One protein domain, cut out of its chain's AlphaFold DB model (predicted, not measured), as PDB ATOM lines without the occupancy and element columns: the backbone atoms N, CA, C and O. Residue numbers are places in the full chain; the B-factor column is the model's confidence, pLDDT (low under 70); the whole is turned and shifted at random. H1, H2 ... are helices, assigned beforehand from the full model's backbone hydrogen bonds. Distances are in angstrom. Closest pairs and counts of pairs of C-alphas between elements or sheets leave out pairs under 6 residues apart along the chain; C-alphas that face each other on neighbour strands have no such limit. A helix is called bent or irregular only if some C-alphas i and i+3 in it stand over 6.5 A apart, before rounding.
ATOM      1  N   VAL A 665     165.911  99.761 105.724       89.06
ATOM      2  CA  VAL A 665     167.012  99.298 106.591       89.06
ATOM      3  C   VAL A 665     167.141 100.115 107.877       89.06
ATOM      4  O   VAL A 665     167.378  99.541 108.935       89.06
ATOM      5  N   LYS A 666     166.951 101.441 107.816       89.94
ATOM      6  CA  LYS A 666     167.056 102.332 108.989       89.94
ATOM      7  C   LYS A 666     166.070 101.953 110.104       89.94
ATOM      8  O   LYS A 666     166.456 101.918 111.267       89.94
ATOM      9  N   LEU A 667     164.832 101.623 109.733       90.88
ATOM     10  CA  LEU A 667     163.748 101.262 110.648       90.88
ATOM     11  C   LEU A 667     164.045  99.927 111.342       90.88
ATOM     12  O   LEU A 667     164.052  99.851 112.568       90.88
ATOM     13  N   TYR A 668     164.392  98.895 110.569       91.44
ATOM     14  CA  TYR A 668     164.754  97.593 111.136       91.44
ATOM     15  C   TYR A 668     166.059  97.639 111.942       91.44
ATOM     16  O   TYR A 668     166.157  96.949 112.951       91.44
ATOM     17  N   ARG A 669     167.028  98.492 111.577       93.44
ATOM     18  CA  ARG A 669     168.232  98.713 112.394       93.44
ATOM     19  C   ARG A 669     167.879  99.328 113.747       93.44
ATOM     20  O   ARG A 669     168.311  98.796 114.757       93.44
ATOM     21  N   SER A 670     167.043 100.369 113.779       93.94
ATOM     22  CA  SER A 670     166.571 100.987 115.029       93.94
ATOM     23  C   SER A 670     165.893  99.972 115.960       93.94
ATOM     24  O   SER A 670     166.142  99.964 117.164       93.94
ATOM     25  N   ILE A 671     165.088  99.069 115.388       93.56
ATOM     26  CA  ILE A 671     164.440  97.966 116.112       93.56
ATOM     27  C   ILE A 671     165.482  96.999 116.694       93.56
ATOM     28  O   ILE A 671     165.420  96.690 117.881       93.56
ATOM     29  N   LEU A 672     166.448  96.531 115.893       93.56
ATOM     30  CA  LEU A 672     167.477  95.593 116.363       93.56
ATOM     31  C   LEU A 672     168.390  96.227 117.422       93.56
ATOM     32  O   LEU A 672     168.628  95.607 118.454       93.56
ATOM     33  N   THR A 673     168.818  97.479 117.241       94.00
ATOM     34  CA  THR A 673     169.630  98.200 118.234       94.00
ATOM     35  C   THR A 673     168.886  98.371 119.565       94.00
ATOM     36  O   THR A 673     169.480  98.144 120.617       94.00
ATOM     37  N   SER A 674     167.585  98.681 119.552       94.88
ATOM     38  CA  SER A 674     166.789  98.756 120.788       94.88
ATOM     39  C   SER A 674     166.591  97.376 121.439       94.88
ATOM     40  O   SER A 674     166.715  97.239 122.655       94.88
ATOM     41  N   LEU A 675     166.398  96.307 120.653       94.06
ATOM     42  CA  LEU A 675     166.342  94.931 121.171       94.06
ATOM     43  C   LEU A 675     167.671  94.478 121.806       94.06
ATOM     44  O   LEU A 675     167.646  93.824 122.850       94.06
ATOM     45  N   GLN A 676     168.819  94.865 121.237       94.00
ATOM     46  CA  GLN A 676     170.137  94.660 121.853       94.00
ATOM     47  C   GLN A 676     170.225  95.426 123.179       94.00
ATOM     48  O   GLN A 676     170.518  94.849 124.226       94.00
ATOM     49  N   ALA A 677     169.853  96.706 123.160       93.50
ATOM     50  CA  ALA A 677     169.873  97.572 124.329       93.50
ATOM     51  C   ALA A 677     168.882  97.137 125.432       93.50
ATOM     52  O   ALA A 677     169.102  97.453 126.601       93.50
ATOM     53  N   ILE A 678     167.810  96.403 125.116       93.94
ATOM     54  CA  ILE A 678     166.956  95.708 126.096       93.94
ATOM     55  C   ILE A 678     167.705  94.515 126.695       93.94
ATOM     56  O   ILE A 678     167.747  94.352 127.917       93.94
ATOM     57  N   MET A 679     168.310  93.685 125.845       91.19
ATOM     58  CA  MET A 679     168.982  92.447 126.233       91.19
ATOM     59  C   MET A 679     170.191  92.688 127.146       91.19
ATOM     60  O   MET A 679     170.330  91.995 128.153       91.19
ATOM     61  N   ASP A 680     170.994  93.721 126.888       90.12
ATOM     62  CA  ASP A 680     172.154  94.069 127.725       90.12
ATOM     63  C   ASP A 680     171.747  94.613 129.106       90.12
ATOM     64  O   ASP A 680     172.379  94.315 130.127       90.12
ATOM     65  N   LYS A 681     170.629  95.348 129.177       90.44
ATOM     66  CA  LYS A 681     170.043  95.793 130.451       90.44
ATOM     67  C   LYS A 681     169.459  94.611 131.239       90.44
ATOM     68  O   LYS A 681     169.633  94.553 132.456       90.44
ATOM     69  N   LEU A 682     168.836  93.635 130.567       89.06
ATOM     70  CA  LEU A 682     168.349  92.391 131.187       89.06
ATOM     71  C   LEU A 682     169.495  91.474 131.659       89.06
ATOM     72  O   LEU A 682     169.406  90.909 132.750       89.06
ATOM     73  N   HIS A 683     170.598  91.381 130.911       87.12
ATOM     74  CA  HIS A 683     171.829  90.717 131.354       87.12
ATOM     75  C   HIS A 683     172.386  91.385 132.623       87.12
ATOM     76  O   HIS A 683     172.655  90.722 133.628       87.12
ATOM     77  N   SER A 684     172.498  92.716 132.613       85.88
ATOM     78  CA  SER A 684     172.990  93.502 133.753       85.88
ATOM     79  C   SER A 684     172.110  93.312 134.997       85.88
ATOM     80  O   SER A 684     172.609  93.060 136.096       85.88
ATOM     81  N   MET A 685     170.787  93.333 134.812       83.56
ATOM     82  CA  MET A 685     169.784  93.016 135.832       83.56
ATOM     83  C   MET A 685     169.964  91.593 136.391       83.56
ATOM     84  O   MET A 685     170.002  91.423 137.612       83.56
ATOM     85  N   ARG A 686     170.155  90.577 135.533       83.31
ATOM     86  CA  ARG A 686     170.433  89.192 135.958       83.31
ATOM     87  C   ARG A 686     171.656  89.129 136.873       83.31
ATOM     88  O   ARG A 686     171.553  88.590 137.974       83.31
ATOM     89  N   CYS A 687     172.773  89.720 136.452       79.56
ATOM     90  CA  CYS A 687     174.050  89.713 137.175       79.56
ATOM     91  C   CYS A 687     174.012  90.453 138.534       79.56
ATOM     92  O   CYS A 687     174.863  90.213 139.397       79.56
ATOM     93  N   VAL A 688     173.005  91.303 138.764       78.56
ATOM     94  CA  VAL A 688     172.660  91.833 140.094       78.56
ATOM     95  C   VAL A 688     171.838  90.820 140.898       78.56
ATOM     96  O   VAL A 688     172.205  90.499 142.030       78.56
ATOM     97  N   THR A 689     170.761  90.272 140.322       78.38
ATOM     98  CA  THR A 689     169.841  89.356 141.031       78.38
ATOM     99  C   THR A 689     170.462  88.023 141.459       78.38
ATOM    100  O   THR A 689     169.961  87.389 142.383       78.38
ATOM    101  N   THR A 690     171.561  87.590 140.828       76.38
ATOM    102  CA  THR A 690     172.276  86.350 141.176       76.38
ATOM    103  C   THR A 690     173.190  86.472 142.402       76.38
ATOM    104  O   THR A 690     173.816  85.483 142.782       76.38
ATOM    105  N   ARG A 691     173.318  87.657 143.019       75.88
ATOM    106  CA  ARG A 691     174.158  87.865 144.214       75.88
ATOM    107  C   ARG A 691     173.420  87.453 145.492       75.88
ATOM    108  O   ARG A 691     172.247  87.764 145.658       75.88
ATOM    109  N   GLU A 692     174.115  86.829 146.439       71.44
ATOM    110  CA  GLU A 692     173.511  86.315 147.683       71.44
ATOM    111  C   GLU A 692     172.842  87.415 148.541       71.44
ATOM    112  O   GLU A 692     171.735  87.222 149.050       71.44
ATOM    113  N   GLU A 693     173.438  88.614 148.603       70.44
ATOM    114  CA  GLU A 693     172.856  89.799 149.265       70.44
ATOM    115  C   GLU A 693     171.464  90.179 148.723       70.44
ATOM    116  O   GLU A 693     170.626  90.689 149.473       70.44
ATOM    117  N   TRP A 694     171.187  89.906 147.441       74.69
ATOM    118  CA  TRP A 694     169.890  90.182 146.820       74.69
ATOM    119  C   TRP A 694     168.777  89.335 147.443       74.69
ATOM    120  O   TRP A 694     167.718  89.854 147.792       74.69
ATOM    121  N   TYR A 695     169.020  88.035 147.619       69.50
ATOM    122  CA  TYR A 695     168.016  87.112 148.147       69.50
ATOM    123  C   TYR A 695     167.787  87.296 149.653       69.50
ATOM    124  O   TYR A 695     166.647  87.281 150.111       69.50
ATOM    125  N   ILE A 696     168.860  87.500 150.425       70.19
ATOM    126  CA  ILE A 696     168.776  87.577 151.891       70.19
ATOM    127  C   ILE A 696     168.189  88.918 152.361       70.19
ATOM    128  O   ILE A 696     167.387  88.934 153.296       70.19
ATOM    129  N   ILE A 697     168.587  90.031 151.734       68.88
ATOM    130  CA  ILE A 697     168.258  91.387 152.202       68.88
ATOM    131  C   ILE A 697     167.217  92.032 151.285       68.88
ATOM    132  O   ILE A 697     166.095  92.300 151.710       68.88
ATOM    133  N   VAL A 698     167.556  92.246 150.009       71.31
ATOM    134  CA  VAL A 698     166.727  93.047 149.087       71.31
ATOM    135  C   VAL A 698     165.354  92.411 148.855       71.31
ATOM    136  O   VAL A 698     164.330  93.093 148.920       71.31
ATOM    137  N   HIS A 699     165.296  91.095 148.642       75.25
ATOM    138  CA  HIS A 699     164.029  90.400 148.430       75.25
ATOM    139  C   HIS A 699     163.107  90.496 149.655       75.25
ATOM    140  O   HIS A 699     161.921  90.793 149.510       75.25
ATOM    141  N   ARG A 700     163.648  90.294 150.862       76.44
ATOM    142  CA  ARG A 700     162.886  90.354 152.117       76.44
ATOM    143  C   ARG A 700     162.408  91.766 152.447       76.44
ATOM    144  O   ARG A 700     161.245  91.936 152.798       76.44
ATOM    145  N   ASP A 701     163.299  92.747 152.355       74.06
ATOM    146  CA  ASP A 701     163.074  94.072 152.934       74.06
ATOM    147  C   ASP A 701     162.496  95.082 151.909       74.06
ATOM    148  O   ASP A 701     161.961  96.111 152.318       74.06
ATOM    149  N   PHE A 702     162.545  94.784 150.597       71.62
ATOM    150  CA  PHE A 702     162.029  95.655 149.518       71.62
ATOM    151  C   PHE A 702     161.042  94.969 148.562       71.62
ATOM    152  O   PHE A 702     160.026  95.573 148.222       71.62
ATOM    153  N   ILE A 703     161.295  93.729 148.123       78.38
ATOM    154  CA  ILE A 703     160.436  93.075 147.110       78.38
ATOM    155  C   ILE A 703     159.160  92.499 147.737       78.38
ATOM    156  O   ILE A 703     158.075  92.712 147.210       78.38
ATOM    157  N   VAL A 704     159.258  91.805 148.876       85.06
ATOM    158  CA  VAL A 704     158.085  91.233 149.563       85.06
ATOM    159  C   VAL A 704     157.080  92.307 150.026       85.06
ATOM    160  O   VAL A 704     155.891  92.122 149.752       85.06
ATOM    161  N   PRO A 705     157.485  93.436 150.653       84.56
ATOM    162  CA  PRO A 705     156.544  94.474 151.093       84.56
ATOM    163  C   PRO A 705     155.831  95.207 149.950       84.56
ATOM    164  O   PRO A 705     154.716  95.676 150.145       84.56
ATOM    165  N   VAL A 706     156.459  95.293 148.771       86.00
ATOM    166  CA  VAL A 706     155.958  96.020 147.583       86.00
ATOM    167  C   VAL A 706     155.648  95.038 146.440       86.00
ATOM    168  O   VAL A 706     155.793  95.317 145.249       86.00
ATOM    169  N   SER A 707     155.260  93.816 146.815       85.81
ATOM    170  CA  SER A 707     155.103  92.691 145.890       85.81
ATOM    171  C   SER A 707     153.912  92.848 144.945       85.81
ATOM    172  O   SER A 707     153.961  92.316 143.838       85.81
ATOM    173  N   LYS A 708     152.881  93.611 145.330       90.75
ATOM    174  CA  LYS A 708     151.719  93.912 144.482       90.75
ATOM    175  C   LYS A 708     152.108  94.827 143.318       90.75
ATOM    176  O   LYS A 708     151.909  94.468 142.162       90.75
ATOM    177  N   GLU A 709     152.710  95.973 143.610       89.81
ATOM    178  CA  GLU A 709     153.110  96.968 142.610       89.81
ATOM    179  C   GLU A 709     154.234  96.417 141.712       89.81
ATOM    180  O   GLU A 709     154.294  96.710 140.518       89.81
ATOM    181  N   TRP A 710     155.101  95.554 142.261       87.62
ATOM    182  CA  TRP A 710     156.111  94.831 141.485       87.62
ATOM    183  C   TRP A 710     155.492  93.784 140.541       87.62
ATOM    184  O   TRP A 710     155.909  93.692 139.385       87.62
ATOM    185  N   GLN A 711     154.464  93.041 140.973       90.06
ATOM    186  CA  GLN A 711     153.699  92.142 140.095       90.06
ATOM    187  C   GLN A 711     152.955  92.908 138.992       90.06
ATOM    188  O   GLN A 711     152.980  92.477 137.840       90.06
ATOM    189  N   GLU A 712     152.344  94.050 139.312       92.31
ATOM    190  CA  GLU A 712     151.663  94.917 138.340       92.31
ATOM    191  C   GLU A 712     152.644  95.463 137.288       92.31
ATOM    192  O   GLU A 712     152.357  95.408 136.089       92.31
ATOM    193  N   LEU A 713     153.846  95.888 137.700       90.75
ATOM    194  CA  LEU A 713     154.904  96.286 136.769       90.75
ATOM    195  C   LEU A 713     155.348  95.127 135.862       90.75
ATOM    196  O   LEU A 713     155.382  95.288 134.642       90.75
ATOM    197  N   VAL A 714     155.691  93.967 136.432       91.12
ATOM    198  CA  VAL A 714     156.186  92.811 135.661       91.12
ATOM    199  C   VAL A 714     155.110  92.278 134.706       91.12
ATOM    200  O   VAL A 714     155.418  91.962 133.556       91.12
ATOM    201  N   GLY A 715     153.845  92.250 135.133       92.75
ATOM    202  CA  GLY A 715     152.708  91.911 134.277       92.75
ATOM    203  C   GLY A 715     152.568  92.864 133.088       92.75
ATOM    204  O   GLY A 715     152.449  92.406 131.952       92.75
ATOM    205  N   ASN A 716     152.675  94.177 133.322       94.38
ATOM    206  CA  ASN A 716     152.615  95.181 132.258       94.38
ATOM    207  C   ASN A 716     153.809  95.098 131.288       94.38
ATOM    208  O   ASN A 716     153.600  95.221 130.082       94.38
ATOM    209  N   VAL A 717     155.029  94.808 131.765       93.81
ATOM    210  CA  VAL A 717     156.200  94.539 130.900       93.81
ATOM    211  C   VAL A 717     155.942  93.334 129.984       93.81
ATOM    212  O   VAL A 717     156.125  93.427 128.771       93.81
ATOM    213  N   ILE A 718     155.490  92.206 130.545       93.62
ATOM    214  CA  ILE A 718     155.242  90.966 129.787       93.62
ATOM    215  C   ILE A 718     154.107  91.157 128.770       93.62
ATOM    216  O   ILE A 718     154.234  90.727 127.623       93.62
ATOM    217  N   LEU A 719     153.025  91.837 129.160       94.69
ATOM    218  CA  LEU A 719     151.911  92.165 128.268       94.69
ATOM    219  C   LEU A 719     152.362  93.055 127.101       94.69
ATOM    220  O   LEU A 719     151.983  92.801 125.959       94.69
ATOM    221  N   HIS A 720     153.202  94.057 127.370       94.19
ATOM    222  CA  HIS A 720     153.731  94.945 126.337       94.19
ATOM    223  C   HIS A 720     154.604  94.155 125.344       94.19
ATOM    224  O   HIS A 720     154.335  94.202 124.144       94.19
ATOM    225  N   PHE A 721     155.547  93.321 125.809       93.69
ATOM    226  CA  PHE A 721     156.304  92.419 124.921       93.69
ATOM    227  C   PHE A 721     155.405  91.480 124.099       93.69
ATOM    228  O   PHE A 721     155.673  91.261 122.919       93.69
ATOM    229  N   HIS A 722     154.331  90.943 124.687       94.56
ATOM    230  CA  HIS A 722     153.393  90.070 123.977       94.56
ATOM    231  C   HIS A 722     152.649  90.802 122.847       94.56
ATOM    232  O   HIS A 722     152.478  90.239 121.765       94.56
ATOM    233  N   ILE A 723     152.261  92.064 123.063       93.31
ATOM    234  CA  ILE A 723     151.638  92.910 122.033       93.31
ATOM    235  C   ILE A 723     152.628  93.202 120.899       93.31
ATOM    236  O   ILE A 723     152.285  93.008 119.737       93.31
ATOM    237  N   LEU A 724     153.875  93.583 121.194       92.50
ATOM    238  CA  LEU A 724     154.859  93.839 120.129       92.50
ATOM    239  C   LEU A 724     155.200  92.562 119.342       92.50
ATOM    240  O   LEU A 724     155.337  92.598 118.119       92.50
ATOM    241  N   ALA A 725     155.275  91.409 120.013       93.06
ATOM    242  CA  ALA A 725     155.491  90.124 119.351       93.06
ATOM    243  C   ALA A 725     154.308  89.713 118.449       93.06
ATOM    244  O   ALA A 725     154.521  89.180 117.353       93.06
ATOM    245  N   SER A 726     153.062  89.976 118.866       90.88
ATOM    246  CA  SER A 726     151.881  89.692 118.039       90.88
ATOM    247  C   SER A 726     151.806  90.612 116.815       90.88
ATOM    248  O   SER A 726     151.509  90.127 115.726       90.88
ATOM    249  N   VAL A 727     152.199  91.883 116.944       90.25
ATOM    250  CA  VAL A 727     152.336  92.843 115.832       90.25
ATOM    251  C   VAL A 727     153.305  92.339 114.766       90.25
ATOM    252  O   VAL A 727     152.916  92.235 113.604       90.25
ATOM    253  N   PHE A 728     154.533  91.945 115.128       86.25
ATOM    254  CA  PHE A 728     155.487  91.390 114.153       86.25
ATOM    255  C   PHE A 728     154.967  90.116 113.466       86.25
ATOM    256  O   PHE A 728     155.246  89.890 112.285       86.25
ATOM    257  N   SER A 729     154.202  89.294 114.194       90.69
ATOM    258  CA  SER A 729     153.643  88.033 113.690       90.69
ATOM    259  C   SER A 729     152.473  88.250 112.723       90.69
ATOM    260  O   SER A 729     152.403  87.605 111.679       90.69
ATOM    261  N   LEU A 730     151.559  89.165 113.064       91.25
ATOM    262  CA  LEU A 730     150.312  89.432 112.339       91.25
ATOM    263  C   LEU A 730     150.451  90.533 111.276       91.25
ATOM    264  O   LEU A 730     149.647  90.587 110.350       91.25
ATOM    265  N   LYS A 731     151.460  91.405 111.408       88.38
ATOM    266  CA  LYS A 731     151.673  92.634 110.615       88.38
ATOM    267  C   LYS A 731     150.454  93.566 110.640       88.38
ATOM    268  O   LYS A 731     150.115  94.192 109.639       88.38
ATOM    269  N   ALA A 732     149.802  93.618 111.799       88.56
ATOM    270  CA  ALA A 732     148.617  94.418 112.077       88.56
ATOM    271  C   ALA A 732     148.985  95.729 112.808       88.56
ATOM    272  O   ALA A 732     149.984  95.743 113.534       88.56
ATOM    273  N   PRO A 733     148.188  96.804 112.654       88.81
ATOM    274  CA  PRO A 733     148.380  98.054 113.388       88.81
ATOM    275  C   PRO A 733     148.227  97.870 114.904       88.81
ATOM    276  O   PRO A 733     147.497  96.996 115.379       88.81
ATOM    277  N   LEU A 734     148.908  98.724 115.667       90.31
ATOM    278  CA  LEU A 734     148.936  98.687 117.131       90.31
ATOM    279  C   LEU A 734     147.724  99.414 117.731       90.31
ATOM    280  O   LEU A 734     147.191 100.329 117.104       90.31
ATOM    281  N   PRO A 735     147.296  99.091 118.965       89.25
ATOM    282  CA  PRO A 735     146.377  99.964 119.690       89.25
ATOM    283  C   PRO A 735     147.013 101.353 119.929       89.25
ATOM    284  O   PRO A 735     148.236 101.442 120.083       89.25
ATOM    285  N   PRO A 736     146.210 102.436 119.989       86.00
ATOM    286  CA  PRO A 736     146.709 103.792 120.249       86.00
ATOM    287  C   PRO A 736     147.365 103.907 121.630       86.00
ATOM    288  O   PRO A 736     148.424 104.518 121.767       86.00
ATOM    289  N   TYR A 737     146.786 103.243 122.636       87.25
ATOM    290  CA  TYR A 737     147.365 103.121 123.970       87.25
ATOM    291  C   TYR A 737     147.994 101.741 124.185       87.25
ATOM    292  O   TYR A 737     147.335 100.706 124.078       87.25
ATOM    293  N   LEU A 738     149.285 101.751 124.522       89.56
ATOM    294  CA  LEU A 738     150.070 100.583 124.930       89.56
ATOM    295  C   LEU A 738     149.983 100.382 126.462       89.56
ATOM    296  O   LEU A 738     149.587 101.311 127.173       89.56
ATOM    297  N   PRO A 739     150.346  99.202 127.009       92.56
ATOM    298  CA  PRO A 739     150.331  98.972 128.455       92.56
ATOM    299  C   PRO A 739     151.178 100.016 129.206       92.56
ATOM    300  O   PRO A 739     152.320 100.253 128.808       92.56
ATOM    301  N   PRO A 740     150.671 100.637 130.290       90.69
ATOM    302  CA  PRO A 740     151.268 101.832 130.890       90.69
ATOM    303  C   PRO A 740     152.435 101.496 131.839       90.69
ATOM    304  O   PRO A 740     152.397 101.790 133.036       90.69
ATOM    305  N   VAL A 741     153.490 100.872 131.312       91.69
ATOM    306  CA  VAL A 741     154.602 100.308 132.099       91.69
ATOM    307  C   VAL A 741     155.312 101.372 132.953       91.69
ATOM    308  O   VAL A 741     155.528 101.175 134.150       91.69
ATOM    309  N   GLU A 742     155.585 102.549 132.384       89.31
ATOM    310  CA  GLU A 742     156.188 103.688 133.093       89.31
ATOM    311  C   GLU A 742     155.260 104.301 134.166       89.31
ATOM    312  O   GLU A 742     155.727 105.012 135.060       89.31
ATOM    313  N   LYS A 743     153.944 104.033 134.146       90.31
ATOM    314  CA  LYS A 743     153.042 104.389 135.258       90.31
ATOM    315  C   LYS A 743     153.269 103.444 136.437       90.31
ATOM    316  O   LYS A 743     153.629 103.917 137.511       90.31
ATOM    317  N   SER A 744     153.205 102.131 136.206       90.19
ATOM    318  CA  SER A 744     153.461 101.124 137.247       90.19
ATOM    319  C   SER A 744     154.875 101.221 137.827       90.19
ATOM    320  O   SER A 744     155.065 100.997 139.019       90.19
ATOM    321  N   ARG A 745     155.874 101.637 137.033       89.44
ATOM    322  CA  ARG A 745     157.236 101.897 137.535       89.44
ATOM    323  C   ARG A 745     157.286 103.071 138.521       89.44
ATOM    324  O   ARG A 745     158.052 103.017 139.481       89.44
ATOM    325  N   ARG A 746     156.490 104.123 138.299       88.81
ATOM    326  CA  ARG A 746     156.368 105.261 139.226       88.81
ATOM    327  C   ARG A 746     155.584 104.872 140.477       88.81
ATOM    328  O   ARG A 746     156.078 105.101 141.571       88.81
ATOM    329  N   GLU A 747     154.460 104.178 140.324       89.38
ATOM    330  CA  GLU A 747     153.647 103.671 141.443       89.38
ATOM    331  C   GLU A 747     154.461 102.748 142.372       89.38
ATOM    332  O   GLU A 747     154.431 102.917 143.591       89.38
ATOM    333  N   LEU A 748     155.277 101.856 141.794       85.69
ATOM    334  CA  LEU A 748     156.268 101.047 142.505       85.69
ATOM    335  C   LEU A 748     157.285 101.922 143.264       85.69
ATOM    336  O   LEU A 748     157.467 101.744 144.467       85.69
ATOM    337  N   VAL A 749     157.932 102.885 142.595       84.44
ATOM    338  CA  VAL A 749     158.920 103.796 143.214       84.44
ATOM    339  C   VAL A 749     158.319 104.626 144.355       84.44
ATOM    340  O   VAL A 749     158.965 104.793 145.391       84.44
ATOM    341  N   ASP A 750     157.078 105.081 144.221       86.00
ATOM    342  CA  ASP A 750     156.372 105.830 145.260       86.00
ATOM    343  C   ASP A 750     155.966 104.936 146.441       86.00
ATOM    344  O   ASP A 750     155.892 105.411 147.574       86.00
ATOM    345  N   ALA A 751     155.693 103.649 146.213       84.25
ATOM    346  CA  ALA A 751     155.481 102.672 147.281       84.25
ATOM    347  C   ALA A 751     156.790 102.361 148.033       84.25
ATOM    348  O   ALA A 751     156.805 102.361 149.264       84.25
ATOM    349  N   ILE A 752     157.910 102.218 147.316       80.12
ATOM    350  CA  ILE A 752     159.247 102.016 147.901       80.12
ATOM    351  C   ILE A 752     159.659 103.204 148.785       80.12
ATOM    352  O   ILE A 752     160.131 102.999 149.902       80.12
ATOM    353  N   GLN A 753     159.432 104.446 148.340       78.31
ATOM    354  CA  GLN A 753     159.721 105.652 149.137       78.31
ATOM    355  C   GLN A 753     158.910 105.734 150.444       78.31
ATOM    356  O   GLN A 753     159.345 106.366 151.408       78.31
ATOM    357  N   LYS A 754     157.736 105.090 150.505       79.94
ATOM    358  CA  LYS A 754     156.891 105.054 151.711       79.94
ATOM    359  C   LYS A 754     157.388 104.049 152.756       79.94
ATOM    360  O   LYS A 754     156.998 104.189 153.916       79.94
ATOM    361  N   LEU A 755     158.260 103.097 152.399       78.56
ATOM    362  CA  LEU A 755     158.842 102.130 153.339       78.56
ATOM    363  C   LEU A 755     159.753 102.814 154.366       78.56
ATOM    364  O   LEU A 755     160.613 103.623 154.019       78.56
ATOM    365  N   ASP A 756     159.649 102.428 155.636       61.28
ATOM    366  CA  ASP A 756     160.514 102.980 156.688       61.28
ATOM    367  C   ASP A 756     161.986 102.564 156.527       61.28
ATOM    368  O   ASP A 756     162.885 103.329 156.873       61.28
ATOM    369  N   VAL A 757     162.252 101.417 155.889       60.81
ATOM    370  CA  VAL A 757     163.611 100.967 155.529       60.81
ATOM    371  C   VAL A 757     164.297 101.942 154.557       60.81
ATOM    372  O   VAL A 757     165.509 102.121 154.633       60.81
ATOM    373  N   ALA A 758     163.539 102.628 153.691       56.72
ATOM    374  CA  ALA A 758     164.071 103.660 152.797       56.72
ATOM    375  C   ALA A 758     164.331 105.002 153.516       56.72
ATOM    376  O   ALA A 758     165.186 105.777 153.092       56.72
ATOM    377  N   LYS A 759     163.624 105.268 154.624       56.16
ATOM    378  CA  LYS A 759     163.782 106.482 155.451       56.16
ATOM    379  C   LYS A 759     164.955 106.359 156.428       56.16
ATOM    380  O   LYS A 759     165.631 107.347 156.717       56.16
ATOM    381  N   VAL A 760     165.232 105.150 156.924       54.25
ATOM    382  CA  VAL A 760     166.376 104.864 157.804       54.25
ATOM    383  C   VAL A 760     167.671 104.851 156.985       54.25
ATOM    384  O   VAL A 760     168.153 103.810 156.539       54.25
ATOM    385  N   ARG A 761     168.266 106.041 156.835       52.16
ATOM    386  CA  ARG A 761     169.523 106.342 156.117       52.16
ATOM    387  C   ARG A 761     170.783 105.772 156.808       52.16
ATOM    388  O   ARG A 761     171.785 106.460 156.975       52.16
ATOM    389  N   SER A 762     170.710 104.522 157.262       45.62
ATOM    390  CA  SER A 762     171.787 103.801 157.946       45.62
ATOM    391  C   SER A 762     172.811 103.231 156.960       45.62
ATOM    392  O   SER A 762     172.485 102.869 155.827       45.62
ATOM    393  N   VAL A 763     174.072 103.169 157.392       48.28
ATOM    394  CA  VAL A 763     175.229 102.902 156.524       48.28
ATOM    395  C   VAL A 763     175.351 101.407 156.195       48.28
ATOM    396  O   VAL A 763     176.067 100.665 156.865       48.28
ATOM    397  N   LYS A 764     174.655 100.961 155.142       53.88
ATOM    398  CA  LYS A 764     174.841  99.646 154.498       53.88
ATOM    399  C   LYS A 764     174.757  99.775 152.970       53.88
ATOM    400  O   LYS A 764     173.798  99.338 152.342       53.88
ATOM    401  N   ALA A 765     175.776 100.398 152.384       56.31
ATOM    402  CA  ALA A 765     175.757 100.846 150.990       56.31
ATOM    403  C   ALA A 765     175.707  99.726 149.925       56.31
ATOM    404  O   ALA A 765     175.248  99.991 148.817       56.31
ATOM    405  N   SER A 766     176.148  98.492 150.221       61.59
ATOM    406  CA  SER A 766     176.285  97.419 149.216       61.59
ATOM    407  C   SER A 766     174.949  97.037 148.569       61.59
ATOM    408  O   SER A 766     174.751  97.239 147.372       61.59
ATOM    409  N   TRP A 767     173.993  96.546 149.359       67.38
ATOM    410  CA  TRP A 767     172.687  96.115 148.857       67.38
ATOM    411  C   TRP A 767     171.816  97.294 148.396       67.38
ATOM    412  O   TRP A 767     171.006  97.127 147.486       67.38
ATOM    413  N   GLN A 768     172.016  98.492 148.962       65.94
ATOM    414  CA  GLN A 768     171.371  99.730 148.503       65.94
ATOM    415  C   GLN A 768     171.793 100.059 147.063       65.94
ATOM    416  O   GLN A 768     170.943 100.363 146.226       65.94
ATOM    417  N   LEU A 769     173.087  99.920 146.750       72.75
ATOM    418  CA  LEU A 769     173.615 100.088 145.397       72.75
ATOM    419  C   LEU A 769     173.116  98.989 144.447       72.75
ATOM    420  O   LEU A 769     172.677  99.310 143.346       72.75
ATOM    421  N   LEU A 770     173.109  97.716 144.867       69.44
ATOM    422  CA  LEU A 770     172.547  96.618 144.059       69.44
ATOM    423  C   LEU A 770     171.085  96.890 143.679       69.44
ATOM    424  O   LEU A 770     170.700  96.747 142.518       69.44
ATOM    425  N   TYR A 771     170.281  97.331 144.645       73.12
ATOM    426  CA  TYR A 771     168.890  97.691 144.413       73.12
ATOM    427  C   TYR A 771     168.735  98.883 143.462       73.12
ATOM    428  O   TYR A 771     167.937  98.829 142.525       73.12
ATOM    429  N   PHE A 772     169.537  99.932 143.645       74.06
ATOM    430  CA  PHE A 772     169.527 101.100 142.769       74.06
ATOM    431  C   PHE A 772     169.910 100.746 141.321       74.06
ATOM    432  O   PHE A 772     169.203 101.145 140.396       74.06
ATOM    433  N   VAL A 773     170.948  99.926 141.114       75.44
ATOM    434  CA  VAL A 773     171.343  99.437 139.780       75.44
ATOM    435  C   VAL A 773     170.211  98.634 139.132       75.44
ATOM    436  O   VAL A 773     169.892  98.873 137.971       75.44
ATOM    437  N   TYR A 774     169.542  97.743 139.870       82.31
ATOM    438  CA  TYR A 774     168.376  97.011 139.358       82.31
ATOM    439  C   TYR A 774     167.241  97.952 138.916       82.31
ATOM    440  O   TYR A 774     166.690  97.784 137.827       82.31
ATOM    441  N   VAL A 775     166.907  98.970 139.721       81.31
ATOM    442  CA  VAL A 775     165.856  99.951 139.390       81.31
ATOM    443  C   VAL A 775     166.244 100.805 138.175       81.31
ATOM    444  O   VAL A 775     165.386 101.087 137.336       81.31
ATOM    445  N   LEU A 776     167.524 101.166 138.029       82.88
ATOM    446  CA  LEU A 776     168.042 101.849 136.838       82.88
ATOM    447  C   LEU A 776     167.959 100.972 135.582       82.88
ATOM    448  O   LEU A 776     167.480 101.447 134.553       82.88
ATOM    449  N   MET A 777     168.366  99.698 135.657       86.44
ATOM    450  CA  MET A 777     168.268  98.774 134.519       86.44
ATOM    451  C   MET A 777     166.809  98.557 134.107       86.44
ATOM    452  O   MET A 777     166.494  98.651 132.922       86.44
ATOM    453  N   MET A 778     165.899  98.368 135.071       87.06
ATOM    454  CA  MET A 778     164.461  98.259 134.803       87.06
ATOM    455  C   MET A 778     163.891  99.523 134.155       87.06
ATOM    456  O   MET A 778     163.163  99.413 133.171       87.06
ATOM    457  N   LYS A 779     164.245 100.723 134.640       88.19
ATOM    458  CA  LYS A 779     163.871 101.985 133.975       88.19
ATOM    459  C   LYS A 779     164.364 101.998 132.525       88.19
ATOM    460  O   LYS A 779     163.586 102.305 131.628       88.19
ATOM    461  N   GLY A 780     165.619 101.620 132.290       89.25
ATOM    462  CA  GLY A 780     166.192 101.570 130.950       89.25
ATOM    463  C   GLY A 780     165.476 100.585 130.018       89.25
ATOM    464  O   GLY A 780     165.215 100.943 128.878       89.25
ATOM    465  N   VAL A 781     165.106  99.383 130.485       93.31
ATOM    466  CA  VAL A 781     164.313  98.417 129.691       93.31
ATOM    467  C   VAL A 781     162.961  99.012 129.293       93.31
ATOM    468  O   VAL A 781     162.524  98.842 128.162       93.31
ATOM    469  N   ILE A 782     162.314  99.740 130.204       93.62
ATOM    470  CA  ILE A 782     161.000 100.358 129.970       93.62
ATOM    471  C   ILE A 782     161.098 101.501 128.951       93.62
ATOM    472  O   ILE A 782     160.249 101.604 128.073       93.62
ATOM    473  N   GLN A 783     162.163 102.308 129.005       93.38
ATOM    474  CA  GLN A 783     162.399 103.382 128.033       93.38
ATOM    475  C   GLN A 783     162.637 102.851 126.607       93.38
ATOM    476  O   GLN A 783     162.110 103.427 125.659       93.38
ATOM    477  N   GLU A 784     163.374 101.745 126.451       94.38
ATOM    478  CA  GLU A 784     163.510 101.055 125.156       94.38
ATOM    479  C   GLU A 784     162.173 100.480 124.673       94.38
ATOM    480  O   GLU A 784     161.853 100.549 123.491       94.38
ATOM    481  N   LEU A 785     161.373  99.920 125.585       94.25
ATOM    482  CA  LEU A 785     160.099  99.283 125.257       94.25
ATOM    483  C   LEU A 785     159.058 100.310 124.774       94.25
ATOM    484  O   LEU A 785     158.408 100.084 123.755       94.25
ATOM    485  N   ASP A 786     158.978 101.472 125.431       92.94
ATOM    486  CA  ASP A 786     158.152 102.607 124.997       92.94
ATOM    487  C   ASP A 786     158.657 103.230 123.674       92.94
ATOM    488  O   ASP A 786     157.851 103.689 122.861       92.94
ATOM    489  N   PHE A 787     159.975 103.242 123.430       93.94
ATOM    490  CA  PHE A 787     160.560 103.673 122.151       93.94
ATOM    491  C   PHE A 787     160.197 102.709 121.015       93.94
ATOM    492  O   PHE A 787     159.629 103.128 120.006       93.94
ATOM    493  N   LEU A 788     160.442 101.411 121.213       94.12
ATOM    494  CA  LEU A 788     160.114 100.352 120.265       94.12
ATOM    495  C   LEU A 788     158.607 100.316 119.963       94.12
ATOM    496  O   LEU A 788     158.223 100.158 118.806       94.12
ATOM    497  N   GLY A 789     157.755 100.532 120.970       92.31
ATOM    498  CA  GLY A 789     156.310 100.679 120.797       92.31
ATOM    499  C   GLY A 789     155.933 101.801 119.824       92.31
ATOM    500  O   GLY A 789     155.141 101.569 118.911       92.31
ATOM    501  N   LYS A 790     156.553 102.984 119.947       90.81
ATOM    502  CA  LYS A 790     156.338 104.119 119.027       90.81
ATOM    503  C   LYS A 790     156.865 103.842 117.623       90.81
ATOM    504  O   LYS A 790     156.119 103.996 116.662       90.81
ATOM    505  N   THR A 791     158.095 103.334 117.493       91.88
ATOM    506  CA  THR A 791     158.657 102.934 116.189       91.88
ATOM    507  C   THR A 791     157.776 101.897 115.484       91.88
ATOM    508  O   THR A 791     157.702 101.879 114.258       91.88
ATOM    509  N   LEU A 792     157.068 101.042 116.231       91.06
ATOM    510  CA  LEU A 792     156.136 100.065 115.667       91.06
ATOM    511  C   LEU A 792     154.752 100.652 115.347       91.06
ATOM    512  O   LEU A 792     154.186 100.271 114.322       91.06
ATOM    513  N   GLN A 793     154.246 101.615 116.129       91.25
ATOM    514  CA  GLN A 793     153.078 102.432 115.759       91.25
ATOM    515  C   GLN A 793     153.332 103.203 114.447       91.25
ATOM    516  O   GLN A 793     152.472 103.215 113.571       91.25
ATOM    517  N   GLU A 794     154.533 103.757 114.259       88.94
ATOM    518  CA  GLU A 794     154.969 104.393 113.004       88.94
ATOM    519  C   GLU A 794     155.120 103.382 111.846       88.94
ATOM    520  O   GLU A 794     154.770 103.684 110.706       88.94
ATOM    521  N   ALA A 795     155.629 102.173 112.117       88.19
ATOM    522  CA  ALA A 795     155.915 101.161 111.093       88.19
ATOM    523  C   ALA A 795     154.681 100.401 110.576       88.19
ATOM    524  O   ALA A 795     154.640 100.026 109.402       88.19
ATOM    525  N   PHE A 796     153.716 100.115 111.455       88.56
ATOM    526  CA  PHE A 796     152.540  99.280 111.167       88.56
ATOM    527  C   PHE A 796     151.209 100.045 111.240       88.56
ATOM    528  O   PHE A 796     150.175  99.493 110.861       88.56
ATOM    529  N   GLY A 797     151.229 101.307 111.674       87.81
ATOM    530  CA  GLY A 797     150.046 102.143 111.870       87.81
ATOM    531  C   GLY A 797     149.352 101.914 113.215       87.81
ATOM    532  O   GLY A 797     149.683 100.997 113.975       87.81
ATOM    533  N   VAL A 798     148.352 102.753 113.496       89.75
ATOM    534  CA  VAL A 798     147.548 102.713 114.723       89.75
ATOM    535  C   VAL A 798     146.093 102.356 114.405       89.75
ATOM    536  O   VAL A 798     145.509 102.804 113.418       89.75
ATOM    537  N   LEU A 799     145.486 101.524 115.252       82.75
ATOM    538  CA  LEU A 799     144.066 101.183 115.209       82.75
ATOM    539  C   LEU A 799     143.226 102.444 115.454       82.75
ATOM    540  O   LEU A 799     143.177 102.951 116.571       82.75
ATOM    541  N   GLY A 800     142.563 102.923 114.400       75.50
ATOM    542  CA  GLY A 800     141.799 104.176 114.403       75.50
ATOM    543  C   GLY A 800     142.425 105.317 113.591       75.50
ATOM    544  O   GLY A 800     141.811 106.371 113.515       75.50
ATOM    545  N   GLY A 801     143.590 105.107 112.962       81.56
ATOM    546  CA  GLY A 801     144.311 106.134 112.198       81.56
ATOM    547  C   GLY A 801     145.576 106.550 112.937       81.56
ATOM    548  O   GLY A 801     146.623 105.920 112.776       81.56
ATOM    549  N   SER A 802     145.458 107.569 113.784       83.69
ATOM    550  CA  SER A 802     146.508 108.078 114.667       83.69
ATOM    551  C   SER A 802     146.061 108.149 116.133       83.69
ATOM    552  O   SER A 802     144.873 108.159 116.461       83.69
ATOM    553  N   THR A 803     147.033 108.238 117.042       81.75
ATOM    554  CA  THR A 803     146.777 108.436 118.479       81.75
ATOM    555  C   THR A 803     146.116 109.792 118.764       81.75
ATOM    556  O   THR A 803     145.318 109.891 119.691       81.75
ATOM    557  N   GLU A 804     146.388 110.820 117.952       81.88
ATOM    558  CA  GLU A 804     145.778 112.151 118.094       81.88
ATOM    559  C   GLU A 804     144.301 112.155 117.679       81.88
ATOM    560  O   GLU A 804     143.463 112.686 118.405       81.88
ATOM    561  N   GLU A 805     143.950 111.502 116.566       81.69
ATOM    562  CA  GLU A 805     142.548 111.290 116.174       81.69
ATOM    563  C   GLU A 805     141.788 110.498 117.242       81.69
ATOM    564  O   GLU A 805     140.664 110.860 117.587       81.69
ATOM    565  N   PHE A 806     142.418 109.470 117.825       83.75
ATOM    566  CA  PHE A 806     141.826 108.714 118.928       83.75
ATOM    567  C   PHE A 806     141.620 109.574 120.184       83.75
ATOM    568  O   PHE A 806     140.568 109.478 120.808       83.75
ATOM    569  N   GLU A 807     142.566 110.448 120.546       84.81
ATOM    570  CA  GLU A 807     142.384 111.394 121.657       84.81
ATOM    571  C   GLU A 807     141.280 112.417 121.399       84.81
ATOM    572  O   GLU A 807     140.521 112.739 122.315       84.81
ATOM    573  N   ASN A 808     141.155 112.908 120.165       84.12
ATOM    574  CA  ASN A 808     140.135 113.889 119.801       84.12
ATOM    575  C   ASN A 808     138.705 113.353 120.008       84.12
ATOM    576  O   ASN A 808     137.826 114.137 120.350       84.12
ATOM    577  N   LEU A 809     138.478 112.031 119.941       80.50
ATOM    578  CA  LEU A 809     137.189 111.403 120.299       80.50
ATOM    579  C   LEU A 809     136.787 111.597 121.776       80.50
ATOM    580  O   LEU A 809     135.608 111.480 122.107       80.50
ATOM    581  N   PHE A 810     137.746 111.874 122.665       84.38
ATOM    582  CA  PHE A 810     137.518 112.088 124.101       84.38
ATOM    583  C   PHE A 810     137.682 113.554 124.525       84.38
ATOM    584  O   PHE A 810     137.352 113.911 125.660       84.38
TER     585      PHE A 810
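What this domain is: This is residues 665 to 810 of the 823 residues of an uncharacterized protein of Sphaerobolus stellatus (strain SS14) (UniProt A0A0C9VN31). One long helix, H6, runs through the middle of a flat, all-helix body, with the long helix H1 side by side with it and a helical hairpin of H3 and H4 packed along another side. The short helix H2 crosses the end where H6 begins, joining H1 to H3, while the small helix H7 lies off to the side near the other end of H6 and touches no helix. H3, H4 and H6 form an up-and-down bundle, in which each helix runs against the one before it in the chain. The printed part has 146 residues, with seven named helices in the order H1 to H7 and no named strand. It is only just loose, close to compact, with a radius of gyration of the C-alphas of 17.9 A and spans of 53 by 36 by 20 A.

Where its parts are: H6, residues 765 to 796, is the longest helix at 46.1 A, from C-alpha 765 at (175.757, 100.846, 150.990) to C-alpha 796 at (152.540, 99.280, 111.167). H1, residues 665 to 689, begins with C-alpha 665 at (167.012, 99.298, 106.591) and measures 36.0 A. H3, residues 707 to 730, measures 34.0 A, and H4, residues 741 to 754, 20.3 A. The shorter helices are H2, residues 692 to 703, H5, residues 756 to 759, and H7, residues 803 to 808. H2 is only just irregular: C-alphas 696 and 699 are 6.52 A apart.

How they stand to each other: H6 is the hub, touching H1, H2, H3 and H4. H1 touches it at a shallow tilt of 21 degrees, opposite ways; their closest C-alphas, Ile 678 and Val 781, are 5.2 A apart. H3 touches H6 with residues 717 to 727 alone, the same way at a shallow tilt of 30 degrees, closest at the C-alphas of Leu 724 and Gly 789, 7.0 A. H4 touches H6 with residues 741 to 745 alone, opposite ways at a shallow tilt of 21 degrees, closest at the C-alphas of Glu 742 and Ile 782, 6.6 A. In the hairpin of H3 and H4 the closest C-alphas, Leu 713 and Ser 744, are 5.1 A apart. H2 touches H6 with residues 693 to 698 alone, at a steep tilt of 69 degrees, only just short of about perpendicular; the closest C-alphas are Glu 693 and Trp 767, 6.3 A. H5 touches no helix but is near H2, and H1 is apart from H3 and H4. Every O i to N i+4 pair is within hydrogen-bond range in H3, H4, H6 and H7, against 20 of 21 in H1 and 6 of 8 in H2; H5 is too short for such a pair.

The domain as a whole: The C-alphas farthest apart, Val 763 and Gly 801, are 54.1 A apart. The printed part has no cut and no long link. Residues 759 to 765 stand free. The mean pLDDT of the printed part is 83.8; residues 695, 697, 756 to 768 and 770 are under 70.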